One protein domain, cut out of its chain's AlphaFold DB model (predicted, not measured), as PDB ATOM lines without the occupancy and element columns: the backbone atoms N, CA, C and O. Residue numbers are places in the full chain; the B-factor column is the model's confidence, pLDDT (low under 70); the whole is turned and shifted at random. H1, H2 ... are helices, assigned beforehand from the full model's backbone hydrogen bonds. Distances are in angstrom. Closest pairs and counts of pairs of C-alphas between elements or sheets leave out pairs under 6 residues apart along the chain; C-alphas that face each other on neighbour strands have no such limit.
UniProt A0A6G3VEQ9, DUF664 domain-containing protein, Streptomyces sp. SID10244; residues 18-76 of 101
ATOM      1  N   LYS A  18     -22.526   0.846  -9.060       96.00
ATOM      2  CA  LYS A  18     -23.578   0.838 -10.091       96.00
ATOM      3  C   LYS A  18     -24.966   1.100  -9.507       96.00
ATOM      4  O   LYS A  18     -25.784   1.725 -10.176       96.00
ATOM      5  N   GLU A  19     -25.238   0.602  -8.304       97.50
ATOM      6  CA  GLU A  19     -26.482   0.876  -7.582       97.50
ATOM      7  C   GLU A  19     -26.601   2.365  -7.267       97.50
ATOM      8  O   GLU A  19     -27.634   2.966  -7.565       97.50
ATOM      9  N   ASP A  20     -25.522   2.971  -6.771       96.44
ATOM     10  CA  ASP A  20     -25.477   4.395  -6.441       96.44
ATOM     11  C   ASP A  20     -25.711   5.264  -7.685       96.44
ATOM     12  O   ASP A  20     -26.588   6.132  -7.690       96.44
ATOM     13  N   LEU A  21     -24.995   4.988  -8.782       96.19
ATOM     14  CA  LEU A  21     -25.114   5.745 -10.033       96.19
ATOM     15  C   LEU A  21     -26.499   5.604 -10.677       96.19
ATOM     16  O   LEU A  21     -27.075   6.589 -11.146       96.19
ATOM     17  N   LEU A  22     -27.060   4.391 -10.697       95.81
ATOM     18  CA  LEU A  22     -28.389   4.159 -11.264       95.81
ATOM     19  C   LEU A  22     -29.483   4.779 -10.397       95.81
ATOM     20  O   LEU A  22     -30.446   5.325 -10.943       95.81
ATOM     21  N   THR A  23     -29.328   4.740  -9.074       96.38
ATOM     22  CA  THR A  23     -30.238   5.408  -8.140       96.38
ATOM     23  C   THR A  23     -30.186   6.917  -8.335       96.38
ATOM     24  O   THR A  23     -31.239   7.531  -8.490       96.38
ATOM     25  N   LEU A  24     -28.991   7.505  -8.436       95.75
ATOM     26  CA  LEU A  24     -28.812   8.930  -8.711       95.75
ATOM     27  C   LEU A  24     -29.467   9.342 -10.035       95.75
ATOM     28  O   LEU A  24     -30.226  10.307 -10.069       95.75
ATOM     29  N   LEU A  25     -29.229   8.606 -11.123       95.06
ATOM     30  CA  LEU A  25     -29.854   8.902 -12.417       95.06
ATOM     31  C   LEU A  25     -31.386   8.824 -12.334       95.06
ATOM     32  O   LEU A  25     -32.100   9.682 -12.858       95.06
ATOM     33  N   ALA A  26     -31.907   7.789 -11.674       95.25
ATOM     34  CA  ALA A  26     -33.341   7.617 -11.502       95.25
ATOM     35  C   ALA A  26     -33.948   8.737 -10.633       95.25
ATOM     36  O   ALA A  26     -35.050   9.212 -10.926       95.25
ATOM     37  N   ASP A  27     -33.199   9.208  -9.636       95.44
ATOM     38  CA  ASP A  27     -33.547  10.334  -8.779       95.44
ATOM     39  C   ASP A  27     -33.628  11.658  -9.548       95.44
ATOM     40  O   ASP A  27     -34.656  12.339  -9.513       95.44
ATOM     41  N   GLN A  28     -32.614  11.978 -10.359       94.75
ATOM     42  CA  GLN A  28     -32.611  13.181 -11.201       94.75
ATOM     43  C   GLN A  28     -33.813  13.212 -12.157       94.75
ATOM     44  O   GLN A  28     -34.501  14.232 -12.284       94.75
ATOM     45  N   ARG A  29     -34.152  12.068 -12.769       94.00
ATOM     46  CA  ARG A  29     -35.361  11.927 -13.599       94.00
ATOM     47  C   ARG A  29     -36.636  12.191 -12.801       94.00
ATOM     48  O   ARG A  29     -37.568  12.822 -13.306       94.00
ATOM     49  N   ALA A  30     -36.729  11.656 -11.584       92.88
ATOM     50  CA  ALA A  30     -37.893  11.845 -10.725       92.88
ATOM     51  C   ALA A  30     -38.048  13.313 -10.316       92.88
ATOM     52  O   ALA A  30     -39.150  13.855 -10.434       92.88
ATOM     53  N   LEU A  31     -36.950  13.961  -9.923       93.12
ATOM     54  CA  LEU A  31     -36.909  15.363  -9.529       93.12
ATOM     55  C   LEU A  31     -37.323  16.286 -10.677       93.12
ATOM     56  O   LEU A  31     -38.208  17.122 -10.496       93.12
ATOM     57  N   PHE A  32     -36.778  16.086 -11.881       93.25
ATOM     58  CA  PHE A  32     -37.152  16.898 -13.042       93.25
ATOM     59  C   PHE A  32     -38.654  16.802 -13.340       93.25
ATOM     60  O   PHE A  32     -39.323  17.818 -13.537       93.25
ATOM     61  N   LYS A  33     -39.233  15.595 -13.270       92.75
ATOM     62  CA  LYS A  33     -40.673  15.375 -13.490       92.75
ATOM     63  C   LYS A  33     -41.578  16.054 -12.457       92.75
ATOM     64  O   LYS A  33     -42.752  16.264 -12.754       92.75
ATOM     65  N   VAL A  34     -41.081  16.416 -11.269       94.19
ATOM     66  CA  VAL A  34     -41.857  17.215 -10.300       94.19
ATOM     67  C   VAL A  34     -42.234  18.570 -10.907       94.19
ATOM     68  O   VAL A  34     -43.364  19.015 -10.731       94.19
ATOM     69  N   THR A  35     -41.324  19.188 -11.665       91.12
ATOM     70  CA  THR A  35     -41.500  20.540 -12.232       91.12
ATOM     71  C   THR A  35     -42.581  20.628 -13.311       91.12
ATOM     72  O   THR A  35     -43.144  21.694 -13.536       91.12
ATOM     73  N   VAL A  36     -42.904  19.501 -13.946       93.06
ATOM     74  CA  VAL A  36     -43.909  19.392 -15.016       93.06
ATOM     75  C   VAL A  36     -45.118  18.557 -14.586       93.06
ATOM     76  O   VAL A  36     -45.904  18.100 -15.411       93.06
ATOM     77  N   ARG A  37     -45.281  18.313 -13.281       93.56
ATOM     78  CA  ARG A  37     -46.371  17.483 -12.765       93.56
ATOM     79  C   ARG A  37     -47.710  18.208 -12.889       93.56
ATOM     80  O   ARG A  37     -47.872  19.312 -12.386       93.56
ATOM     81  N   GLY A  38     -48.692  17.533 -13.486       93.44
ATOM     82  CA  GLY A  38     -50.069  18.027 -13.563       93.44
ATOM     83  C   GLY A  38     -50.291  19.145 -14.584       93.44
ATOM     84  O   GLY A  38     -51.345  19.774 -14.548       93.44
ATOM     85  N   ILE A  39     -49.332  19.393 -15.482       94.75
ATOM     86  CA  ILE A  39     -49.532  20.318 -16.601       94.75
ATOM     87  C   ILE A  39     -50.281  19.625 -17.745       94.75
ATOM     88  O   ILE A  39     -50.128  18.427 -17.976       94.75
ATOM     89  N   THR A  40     -51.081  20.400 -18.466       95.25
ATOM     90  CA  THR A  40     -51.767  19.988 -19.700       95.25
ATOM     91  C   THR A  40     -50.802  19.933 -20.886       95.25
ATOM     92  O   THR A  40     -49.701  20.489 -20.835       95.25
ATOM     93  N   GLU A  41     -51.212  19.299 -21.987       92.62
ATOM     94  CA  GLU A  41     -50.412  19.289 -23.217       92.62
ATOM     95  C   GLU A  41     -50.220  20.698 -23.787       92.62
ATOM     96  O   GLU A  41     -49.131  21.043 -24.246       92.62
ATOM     97  N   GLU A  42     -51.252  21.537 -23.717       93.19
ATOM     98  CA  GLU A  42     -51.205  22.932 -24.145       93.19
ATOM     99  C   GLU A  42     -50.162  23.706 -23.333       93.19
ATOM    100  O   GLU A  42     -49.322  24.411 -23.897       93.19
ATOM    101  N   GLN A  43     -50.147  23.519 -22.009       94.50
ATOM    102  CA  GLN A  43     -49.136  24.119 -21.135       94.50
ATOM    103  C   GLN A  43     -47.733  23.586 -21.444       94.50
ATOM    104  O   GLN A  43     -46.784  24.366 -21.494       94.50
ATOM    105  N   ALA A  44     -47.590  22.289 -21.720       94.12
ATOM    106  CA  ALA A  44     -46.306  21.699 -22.090       94.12
ATOM    107  C   ALA A  44     -45.747  22.267 -23.408       94.12
ATOM    108  O   ALA A  44     -44.528  22.363 -23.556       94.12
ATOM    109  N   ARG A  45     -46.616  22.666 -24.345       92.81
ATOM    110  CA  ARG A  45     -46.257  23.291 -25.635       92.81
ATOM    111  C   ARG A  45     -46.096  24.809 -25.555       92.81
ATOM    112  O   ARG A  45     -45.664  25.420 -26.528       92.81
ATOM    113  N   THR A  46     -46.447  25.425 -24.431       92.88
ATOM    114  CA  THR A  46     -46.406  26.879 -24.278       92.88
ATOM    115  C   THR A  46     -44.978  27.364 -24.029       92.88
ATOM    116  O   THR A  46     -44.244  26.818 -23.203       92.88
ATOM    117  N   ARG A  47     -44.600  28.440 -24.721       95.19
ATOM    118  CA  ARG A  47     -43.368  29.191 -24.475       95.19
ATOM    119  C   ARG A  47     -43.602  30.177 -23.332       95.19
ATOM    120  O   ARG A  47     -44.337  31.146 -23.496       95.19
ATOM    121  N   THR A  48     -43.014  29.922 -22.167       92.19
ATOM    122  CA  THR A  48     -43.258  30.713 -20.943       92.19
ATOM    123  C   THR A  48     -42.222  31.810 -20.698       92.19
ATOM    124  O   THR A  48     -42.370  32.598 -19.767       92.19
ATOM    125  N   THR A  49     -41.180  31.885 -21.532       93.62
ATOM    126  CA  THR A  49     -40.106  32.885 -21.449       93.62
ATOM    127  C   THR A  49     -39.808  33.483 -22.832       93.62
ATOM    128  O   THR A  49     -40.472  33.159 -23.816       93.62
ATOM    129  N   ALA A  50     -38.823  34.384 -22.926       95.50
ATOM    130  CA  ALA A  50     -38.383  34.956 -24.202       95.50
ATOM    131  C   ALA A  50     -37.610  33.963 -25.098       95.50
ATOM    132  O   ALA A  50     -37.453  34.232 -26.287       95.50
ATOM    133  N   SER A  51     -37.144  32.841 -24.539       94.00
ATOM    134  CA  SER A  51     -36.483  31.745 -25.260       94.00
ATOM    135  C   SER A  51     -37.494  30.892 -26.031       94.00
ATOM    136  O   SER A  51     -38.637  30.793 -25.604       94.00
ATOM    137  N   ASP A  52     -37.071  30.215 -27.102       91.75
ATOM    138  CA  ASP A  52     -37.897  29.283 -27.897       91.75
ATOM    139  C   ASP A  52     -38.203  27.943 -27.201       91.75
ATOM    140  O   ASP A  52     -38.924  27.098 -27.736       91.75
ATOM    141  N   LEU A  53     -37.686  27.735 -25.989       93.19
ATOM    142  CA  LEU A  53     -37.883  26.510 -25.223       93.19
ATOM    143  C   LEU A  53     -39.304  26.407 -24.638       93.19
ATOM    144  O   LEU A  53     -39.893  27.377 -24.159       93.19
ATOM    145  N   THR A  54     -39.827  25.180 -24.620       94.75
ATOM    146  CA  THR A  54     -41.097  24.805 -23.975       94.75
ATOM    147  C   THR A  54     -40.833  23.742 -22.911       94.75
ATOM    148  O   THR A  54     -39.858  22.994 -23.018       94.75
ATOM    149  N   LEU A  55     -41.694  23.626 -21.895       94.31
ATOM    150  CA  LEU A  55     -41.515  22.618 -20.838       94.31
ATOM    151  C   LEU A  55     -41.512  21.188 -21.405       94.31
ATOM    152  O   LEU A  55     -40.669  20.373 -21.035       94.31
ATOM    153  N   GLY A  56     -42.398  20.900 -22.363       93.00
ATOM    154  CA  GLY A  56     -42.401  19.631 -23.091       93.00
ATOM    155  C   GLY A  56     -41.149  19.441 -23.954       93.00
ATOM    156  O   GLY A  56     -40.619  18.334 -24.039       93.00
ATOM    157  N   GLY A  57     -40.631  20.521 -24.550       94.38
ATOM    158  CA  GLY A  57     -39.370  20.517 -25.293       94.38
ATOM    159  C   GLY A  57     -38.165  20.155 -24.422       94.38
ATOM    160  O   GLY A  57     -37.341  19.348 -24.841       94.38
ATOM    161  N   LEU A  58     -38.100  20.673 -23.194       93.88
ATOM    162  CA  LEU A  58     -37.035  20.350 -22.239       93.88
ATOM    163  C   LEU A  58     -37.072  18.877 -21.811       93.88
ATOM    164  O   LEU A  58     -36.038  18.212 -21.833       93.88
ATOM    165  N   VAL A  59     -38.257  18.332 -21.506       94.00
ATOM    166  CA  VAL A  59     -38.418  16.891 -21.226       94.00
ATOM    167  C   VAL A  59     -37.927  16.054 -22.414       94.00
ATOM    168  O   VAL A  59     -37.204  15.076 -22.232       94.00
ATOM    169  N   LYS A  60     -38.293  16.448 -23.642       93.00
ATOM    170  CA  LYS A  60     -37.872  15.755 -24.866       93.00
ATOM    171  C   LYS A  60     -36.358  15.821 -25.076       93.00
ATOM    172  O   LYS A  60     -35.776  14.822 -25.483       93.00
ATOM    173  N   HIS A  61     -35.737  16.967 -24.814       93.62
ATOM    174  CA  HIS A  61     -34.291  17.143 -24.936       93.62
ATOM    175  C   HIS A  61     -33.527  16.204 -23.994       93.62
ATOM    176  O   HIS A  61     -32.639  15.486 -24.448       93.62
ATOM    177  N   LEU A  62     -33.927  16.123 -22.722       93.69
ATOM    178  CA  LEU A  62     -33.303  15.201 -21.764       93.69
ATOM    179  C   LEU A  62     -33.495  13.734 -22.168       93.69
ATOM    180  O   LEU A  62     -32.545  12.958 -22.151       93.69
ATOM    181  N   ALA A  63     -34.704  13.362 -22.599       90.94
ATOM    182  CA  ALA A  63     -34.979  12.007 -23.074       90.94
ATOM    183  C   ALA A  63     -34.169  11.640 -24.331       90.94
ATOM    184  O   ALA A  63     -33.822  10.474 -24.511       90.94
ATOM    185  N   LEU A  64     -33.882  12.614 -25.203       92.38
ATOM    186  CA  LEU A  64     -33.003  12.426 -26.354       92.38
ATOM    187  C   LEU A  64     -31.555  12.199 -25.908       92.38
ATOM    188  O   LEU A  64     -30.951  11.237 -26.362       92.38
ATOM    189  N   GLY A  65     -31.031  13.027 -24.999       93.44
ATOM    190  CA  GLY A  65     -29.674  12.861 -24.470       93.44
ATOM    191  C   GLY A  65     -29.462  11.477 -23.856       93.44
ATOM    192  O   GLY A  65     -28.538  10.768 -24.234       93.44
ATOM    193  N   GLU A  66     -30.384  11.037 -22.996       94.00
ATOM    194  CA  GLU A  66     -30.315   9.696 -22.404       94.00
ATOM    195  C   GLU A  66     -30.394   8.574 -23.445       94.00
ATOM    196  O   GLU A  66     -29.722   7.554 -23.300       94.00
ATOM    197  N   ARG A  67     -31.231   8.733 -24.479       91.00
ATOM    198  CA  ARG A  67     -31.347   7.734 -25.543       91.00
ATOM    199  C   ARG A  67     -30.043   7.621 -26.321       91.00
ATOM    200  O   ARG A  67     -29.561   6.506 -26.459       91.00
ATOM    201  N   ASN A  68     -29.480   8.746 -26.750       90.38
ATOM    202  CA  ASN A  68     -28.242   8.769 -27.521       90.38
ATOM    203  C   ASN A  68     -27.091   8.145 -26.720       90.38
ATOM    204  O   ASN A  68     -26.418   7.254 -27.219       90.38
ATOM    205  N   THR A  69     -26.937   8.501 -25.439       91.56
ATOM    206  CA  THR A  69     -25.916   7.881 -24.575       91.56
ATOM    207  C   THR A  69     -26.117   6.368 -24.435       91.56
ATOM    208  O   THR A  69     -25.153   5.607 -24.410       91.56
ATOM    209  N   LEU A  70     -27.362   5.892 -24.330       91.50
ATOM    210  CA  LEU A  70     -27.639   4.453 -24.263       91.50
ATOM    211  C   LEU A  70     -27.420   3.740 -25.600       91.50
ATOM    212  O   LEU A  70     -27.047   2.568 -25.585       91.50
ATOM    213  N   GLU A  71     -27.688   4.407 -26.720       90.81
ATOM    214  CA  GLU A  71     -27.378   3.919 -28.064       90.81
ATOM    215  C   GLU A  71     -25.864   3.763 -28.207       90.81
ATOM    216  O   GLU A  71     -25.419   2.642 -28.408       90.81
ATOM    217  N   GLU A  72     -25.070   4.796 -27.923       88.31
ATOM    218  CA  GLU A  72     -23.597   4.740 -27.929       88.31
ATOM    219  C   GLU A  72     -23.035   3.642 -27.007       88.31
ATOM    220  O   GLU A  72     -22.132   2.890 -27.374       88.31
ATOM    221  N   LEU A  73     -23.592   3.492 -25.799       88.06
ATOM    222  CA  LEU A  73     -23.164   2.449 -24.859       88.06
ATOM    223  C   LEU A  73     -23.451   1.023 -25.356       88.06
ATOM    224  O   LEU A  73     -22.755   0.091 -24.944       88.06
ATOM    225  N   ARG A  74     -24.501   0.833 -26.165       89.56
ATOM    226  CA  ARG A  74     -24.917  -0.473 -26.706       89.56
ATOM    227  C   ARG A  74     -24.248  -0.772 -28.038       89.56
ATOM    228  O   ARG A  74     -23.763  -1.881 -28.236       89.56
ATOM    229  N   GLU A  75     -24.243   0.210 -28.922       88.69
ATOM    230  CA  GLU A  75     -23.671   0.196 -30.263       88.69
ATOM    231  C   GLU A  75     -22.222   0.667 -30.189       88.69
ATOM    232  O   GLU A  75     -21.819   1.622 -30.845       88.69
ATOM    233  N   ARG A  76     -21.440   0.000 -29.334       76.88
ATOM    234  CA  ARG A  76     -20.019   0.296 -29.189       76.88
ATOM    235  C   ARG A  76     -19.352   0.169 -30.550       76.88
ATOM    236  O   ARG A  76     -19.371  -0.908 -31.142       76.88
TER     237      ARG A  76
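This is residues 18 to 76 of the 101 residues of the protein "DUF664 domain-containing protein" of Streptomyces sp. SID10244 (UniProt A0A6G3VEQ9). Two long helices, H3 and H1, make the arms of an open V, with the short helix H2 at its closed end. The free ends, residues 18 to 28 and 64 to 76, stick out with a gap between them. The printed part has 59 residues, with three named helices in the order H1, H2, H3 and no named strand; its class is all helix. It is loose, with a radius of gyration of the C-alphas of 14.1 A, and elongated, spanning 37 by 23 by 18 A.

H3, residues 55 to 74, touches H2, residues 41 to 45, with residues 55 to 57 alone; the closest C-alphas, of Ala 44 and Gly 56, are 4.5 A apart. H1, residues 18 to 35, touches no helix but is near H3, with 8 pairs of C-alphas within 10 A. H1 and H2 are apart. Every O i to N i+4 pair is within hydrogen-bond range in H2 and H3, and 13 of 14 in H1.

H3 is 29.0 A long and ends at C-alpha 74 (-24.917, -0.473, -26.706). H1, 26.7 A, begins at C-alpha 18 (-23.578, 0.838, -10.091). H2 is 6.3 A long.

The C-alphas farthest apart, of Lys 18 and Ala 50, are 39.8 A apart. The link from H1 to H2 is tight, and that from H2 to H3 is short. The printed part has no cut, and no printed residue is under 70 in pLDDT.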